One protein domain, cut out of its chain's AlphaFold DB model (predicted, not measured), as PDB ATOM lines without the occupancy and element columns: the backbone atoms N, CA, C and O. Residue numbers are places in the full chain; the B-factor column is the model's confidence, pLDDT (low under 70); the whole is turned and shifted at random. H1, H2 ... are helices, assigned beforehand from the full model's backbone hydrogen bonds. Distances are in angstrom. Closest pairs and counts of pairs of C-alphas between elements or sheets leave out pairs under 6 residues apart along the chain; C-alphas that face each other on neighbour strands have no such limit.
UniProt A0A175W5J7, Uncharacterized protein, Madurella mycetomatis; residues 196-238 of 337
ATOM      1  N   PRO A 196     146.050 164.565 158.342       93.00
ATOM      2  CA  PRO A 196     144.837 164.590 157.526       93.00
ATOM      3  C   PRO A 196     145.052 165.239 156.156       93.00
ATOM      4  O   PRO A 196     144.651 164.659 155.152       93.00
ATOM      5  N   ARG A 197     145.761 166.374 156.084       93.15
ATOM      6  CA  ARG A 197     146.051 167.028 154.802       93.15
ATOM      7  C   ARG A 197     147.051 166.261 153.961       93.15
ATOM      8  O   ARG A 197     146.913 166.224 152.743       93.15
ATOM      9  N   VAL A 198     148.040 165.628 154.588       93.46
ATOM     10  CA  VAL A 198     148.969 164.744 153.870       93.46
ATOM     11  C   VAL A 198     148.211 163.553 153.280       93.46
ATOM     12  O   VAL A 198     148.450 163.193 152.132       93.46
ATOM     13  N   VAL A 199     147.263 162.972 154.020       95.60
ATOM     14  CA  VAL A 199     146.403 161.874 153.552       95.60
ATOM     15  C   VAL A 199     145.460 162.333 152.439       95.60
ATOM     16  O   VAL A 199     145.305 161.626 151.450       95.60
ATOM     17  N   GLU A 200     144.866 163.521 152.540       95.30
ATOM     18  CA  GLU A 200     144.076 164.105 151.449       95.30
ATOM     19  C   GLU A 200     144.940 164.322 150.203       95.30
ATOM     20  O   GLU A 200     144.562 163.930 149.101       95.30
ATOM     21  N   TRP A 201     146.137 164.886 150.368       95.41
ATOM     22  CA  TRP A 201     147.075 165.105 149.272       95.41
ATOM     23  C   TRP A 201     147.522 163.791 148.617       95.41
ATOM     24  O   TRP A 201     147.579 163.713 147.387       95.41
ATOM     25  N   THR A 202     147.792 162.735 149.394       95.69
ATOM     26  CA  THR A 202     148.115 161.411 148.835       95.69
ATOM     27  C   THR A 202     146.900 160.757 148.184       95.69
ATOM     28  O   THR A 202     147.050 160.143 147.129       95.69
ATOM     29  N   ALA A 203     145.690 160.939 148.718       96.06
ATOM     30  CA  ALA A 203     144.461 160.486 148.071       96.06
ATOM     31  C   ALA A 203     144.257 161.173 146.705       96.06
ATOM     32  O   ALA A 203     143.944 160.506 145.717       96.06
ATOM     33  N   TRP A 204     144.561 162.472 146.591       95.72
ATOM     34  CA  TRP A 204     144.558 163.201 145.314       95.72
ATOM     35  C   TRP A 204     145.615 162.709 144.309       95.72
ATOM     36  O   TRP A 204     145.506 162.986 143.110       95.72
ATOM     37  N   ARG A 205     146.622 161.935 144.740       94.36
ATOM     38  CA  ARG A 205     147.557 161.262 143.818       94.36
ATOM     39  C   ARG A 205     146.932 160.058 143.111       94.36
ATOM     40  O   ARG A 205     147.411 159.710 142.035       94.36
ATOM     41  N   ALA A 206     145.859 159.477 143.648       95.15
ATOM     42  CA  ALA A 206     145.128 158.392 142.991       95.15
ATOM     43  C   ALA A 206     144.179 158.890 141.881       95.15
ATOM     44  O   ALA A 206     143.857 158.139 140.964       95.15
ATOM     45  N   VAL A 207     143.749 160.156 141.934       95.05
ATOM     46  CA  VAL A 207     142.858 160.778 140.938       95.05
ATOM     47  C   VAL A 207     143.688 161.337 139.768       95.05
ATOM     48  O   VAL A 207     144.734 161.931 140.041       95.05
ATOM     49  N   PRO A 208     143.278 161.188 138.487       94.85
ATOM     50  CA  PRO A 208     143.943 161.832 137.347       94.85
ATOM     51  C   PRO A 208     144.153 163.344 137.562       94.85
ATOM     52  O   PRO A 208     143.324 163.976 138.217       94.85
ATOM     53  N   PRO A 209     145.250 163.938 137.046       94.10
ATOM     54  CA  PRO A 209     145.594 165.335 137.333       94.10
ATOM     55  C   PRO A 209     144.538 166.324 136.824       94.10
ATOM     56  O   PRO A 209     144.231 167.293 137.519       94.10
ATOM     57  N   ASP A 210     143.953 166.030 135.663       96.19
ATOM     58  CA  ASP A 210     143.018 166.900 134.962       96.19
ATOM     59  C   ASP A 210     141.648 166.237 134.830       96.19
ATOM     60  O   ASP A 210     141.526 165.028 134.603       96.19
ATOM     61  N   CYS A 211     140.589 167.036 134.961       95.75
ATOM     62  CA  CYS A 211     139.235 166.568 134.713       95.75
ATOM     63  C   CYS A 211     139.049 166.277 133.211       95.75
ATOM     64  O   CYS A 211     139.223 167.190 132.399       95.75
ATOM     65  N   PRO A 212     138.595 165.071 132.813       95.61
ATOM     66  CA  PRO A 212     138.500 164.687 131.402       95.61
ATOM     67  C   PRO A 212     137.497 165.519 130.589       95.61
ATOM     68  O   PRO A 212     137.520 165.468 129.365       95.61
ATOM     69  N   ARG A 213     136.594 166.265 131.244       95.54
ATOM     70  CA  ARG A 213     135.531 167.022 130.565       95.54
ATOM     71  C   ARG A 213     135.832 168.510 130.400       95.54
ATOM     72  O   ARG A 213     135.422 169.086 129.401       95.54
ATOM     73  N   CYS A 214     136.498 169.135 131.371       96.38
ATOM     74  CA  CYS A 214     136.772 170.576 131.353       96.38
ATOM     75  C   CYS A 214     138.263 170.927 131.293       96.38
ATOM     76  O   CYS A 214     138.586 172.102 131.158       96.38
ATOM     77  N   GLY A 215     139.169 169.952 131.432       95.06
ATOM     78  CA  GLY A 215     140.610 170.208 131.497       95.06
ATOM     79  C   GLY A 215     141.049 170.977 132.747       95.06
ATOM     80  O   GLY A 215     142.196 171.394 132.838       95.06
ATOM     81  N   SER A 216     140.156 171.191 133.721       95.16
ATOM     82  CA  SER A 216     140.528 171.826 134.984       95.16
ATOM     83  C   SER A 216     141.366 170.866 135.816       95.16
ATOM     84  O   SER A 216     140.976 169.715 136.034       95.16
ATOM     85  N   ARG A 217     142.495 171.369 136.309       93.16
ATOM     86  CA  ARG A 217     143.406 170.634 137.178       93.16
ATOM     87  C   ARG A 217     142.753 170.406 138.540       93.16
ATOM     88  O   ARG A 217     142.400 171.360 139.231       93.16
ATOM     89  N   LEU A 218     142.553 169.143 138.904       92.34
ATOM     90  CA  LEU A 218     141.927 168.739 140.171       92.34
ATOM     91  C   LEU A 218     142.962 168.525 141.278       92.34
ATOM     92  O   LEU A 218     142.656 168.667 142.460       92.34
ATOM     93  N   ARG A 219     144.187 168.162 140.896       92.58
ATOM     94  CA  ARG A 219     145.256 167.826 141.832       92.58
ATOM     95  C   ARG A 219     145.993 169.090 142.302       92.58
ATOM     96  O   ARG A 219     146.402 169.875 141.450       92.58
ATOM     97  N   PRO A 220     146.232 169.264 143.614       91.40
ATOM     98  CA  PRO A 220     147.124 170.307 144.113       91.40
ATOM     99  C   PRO A 220     148.584 170.031 143.713       91.40
ATOM    100  O   PRO A 220     149.058 168.895 143.783       91.40
ATOM    101  N   ASP A 221     149.301 171.081 143.314       92.17
ATOM    102  CA  ASP A 221     150.650 170.969 142.734       92.17
ATOM    103  C   ASP A 221     151.737 170.819 143.782       92.17
ATOM    104  O   ASP A 221     152.657 170.011 143.640       92.17
ATOM    105  N   SER A 222     151.600 171.584 144.856       93.80
ATOM    106  CA  SER A 222     152.515 171.581 145.981       93.80
ATOM    107  C   SER A 222     152.035 170.637 147.082       93.80
ATOM    108  O   SER A 222     150.846 170.337 147.229       93.80
ATOM    109  N   LEU A 223     152.995 170.118 147.847       93.68
ATOM    110  CA  LEU A 223     152.724 169.434 149.108       93.68
ATOM    111  C   LEU A 223     152.125 170.458 150.092       93.68
ATOM    112  O   LEU A 223     152.629 171.584 150.140       93.68
ATOM    113  N   PRO A 224     151.081 170.116 150.872       92.60
ATOM    114  CA  PRO A 224     150.600 171.011 151.914       92.60
ATOM    115  C   PRO A 224     151.734 171.335 152.901       92.60
ATOM    116  O   PRO A 224     152.529 170.447 153.226       92.60
ATOM    117  N   PRO A 225     151.816 172.585 153.387       91.69
ATOM    118  CA  PRO A 225     152.829 172.975 154.360       91.69
ATOM    119  C   PRO A 225     152.670 172.165 155.650       91.69
ATOM    120  O   PRO A 225     151.565 172.044 156.181       91.69
ATOM    121  N   ILE A 226     153.774 171.608 156.155       92.76
ATOM    122  CA  ILE A 226     153.801 170.839 157.405       92.76
ATOM    123  C   ILE A 226     154.198 171.799 158.542       92.76
ATOM    124  O   ILE A 226     155.362 172.206 158.597       92.76
ATOM    125  N   PRO A 227     153.301 172.128 159.492       88.10
ATOM    126  CA  PRO A 227     153.536 173.187 160.484       88.10
ATOM    127  C   PRO A 227     154.790 172.989 161.344       88.10
ATOM    128  O   PRO A 227     155.505 173.938 161.672       88.10
ATOM    129  N   TRP A 228     155.072 171.744 161.737       90.28
ATOM    130  CA  TRP A 228     156.285 171.427 162.494       90.28
ATOM    131  C   TRP A 228     157.554 171.570 161.669       90.28
ATOM    132  O   TRP A 228     158.571 171.982 162.217       90.28
ATOM    133  N   TYR A 229     157.500 171.238 160.379       90.68
ATOM    134  CA  TYR A 229     158.662 171.368 159.514       90.68
ATOM    135  C   TYR A 229     159.059 172.835 159.390       90.68
ATOM    136  O   TYR A 229     160.202 173.152 159.682       90.68
ATOM    137  N   GLU A 230     158.108 173.727 159.096       88.88
ATOM    138  CA  GLU A 230     158.351 175.178 159.014       88.88
ATOM    139  C   GLU A 230     158.912 175.749 160.323       88.88
ATOM    140  O   GLU A 230     159.843 176.550 160.319       88.88
ATOM    141  N   SER A 231     158.394 175.280 161.463       86.95
ATOM    142  CA  SER A 231     158.860 175.716 162.785       86.95
ATOM    143  C   SER A 231     160.295 175.275 163.098       86.95
ATOM    144  O   SER A 231     160.996 175.949 163.852       86.95
ATOM    145  N   VAL A 232     160.716 174.114 162.585       88.07
ATOM    146  CA  VAL A 232     162.042 173.527 162.843       88.07
ATOM    147  C   VAL A 232     163.064 173.960 161.793       88.07
ATOM    148  O   VAL A 232     164.233 174.125 162.136       88.07
ATOM    149  N   SER A 233     162.652 174.144 160.536       90.63
ATOM    150  CA  SER A 233     163.521 174.586 159.442       90.63
ATOM    151  C   SER A 233     163.866 176.068 159.557       90.63
ATOM    152  O   SER A 233     165.011 176.445 159.315       90.63
ATOM    153  N   ALA A 234     162.916 176.887 160.007       83.70
ATOM    154  CA  ALA A 234     163.121 178.291 160.314       83.70
ATOM    155  C   ALA A 234     162.879 178.519 161.811       83.70
ATOM    156  O   ALA A 234     161.832 179.055 162.191       83.70
ATOM    157  N   PRO A 235     163.816 178.114 162.696       78.81
ATOM    158  CA  PRO A 235     163.698 178.434 164.102       78.81
ATOM    159  C   PRO A 235     163.806 179.953 164.220       78.81
ATOM    160  O   PRO A 235     164.900 180.513 164.290       78.81
ATOM    161  N   ASN A 236     162.659 180.630 164.244       74.84
ATOM    162  CA  ASN A 236     162.553 182.019 164.649       74.84
ATOM    163  C   ASN A 236     162.841 182.053 166.147       74.84
ATOM    164  O   ASN A 236     161.953 182.201 166.986       74.84
ATOM    165  N   VAL A 237     164.117 181.882 166.494       71.81
ATOM    166  CA  VAL A 237     164.643 182.228 167.801       71.81
ATOM    167  C   VAL A 237     164.676 183.749 167.819       71.81
ATOM    168  O   VAL A 237     165.732 184.379 167.773       71.81
ATOM    169  N   SER A 238     163.496 184.362 167.903       69.19
ATOM    170  CA  SER A 238     163.381 185.646 168.560       69.19
ATOM    171  C   SER A 238     163.747 185.362 170.012       69.19
ATOM    172  O   SER A 238     162.901 185.141 170.875       69.19
TER     173      SER A 238
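What this domain is: This is residues 196 to 238 of the 337 residues of an uncharacterized protein of Madurella mycetomatis (UniProt A0A175W5J7). A short helix, H1, runs on into a long loop that turns round near Arg 213 and folds back past H1, and a second short helix, H2, sticks out with the tail after it at the far end of a thin rod. The printed part has 43 residues with two named helices, H1 then H2, and no named strand. The class is all helix, though only 18 of the 43 residues are in named elements. It is extended, with a radius of gyration of the C-alphas of 15.0 A and spans of 51 by 17 by 10 A.

Where its parts are: H1, residues 196 to 206, begins at C-alpha 196 (144.837, 164.590, 157.526) and is 15.8 A long. H2, residues 227 to 233, ends at C-alpha 233 (163.521, 174.586, 159.442).

How they stand to each other: H1 and H2 are apart. Residues 227 to 238, of which 227 to 233 belong to H2, stand free. Every O i to N i+4 pair is within hydrogen-bond range in H2, and 6 of 7 in H1.

The domain as a whole: The C-alphas of Arg 213 and Ser 238, the two farthest apart, are 50.7 A from each other. The printed part has no cut. The link from H1 to H2, 20 residues, is long. Mean pLDDT of the printed part is 91.3; residue 238 is under 70.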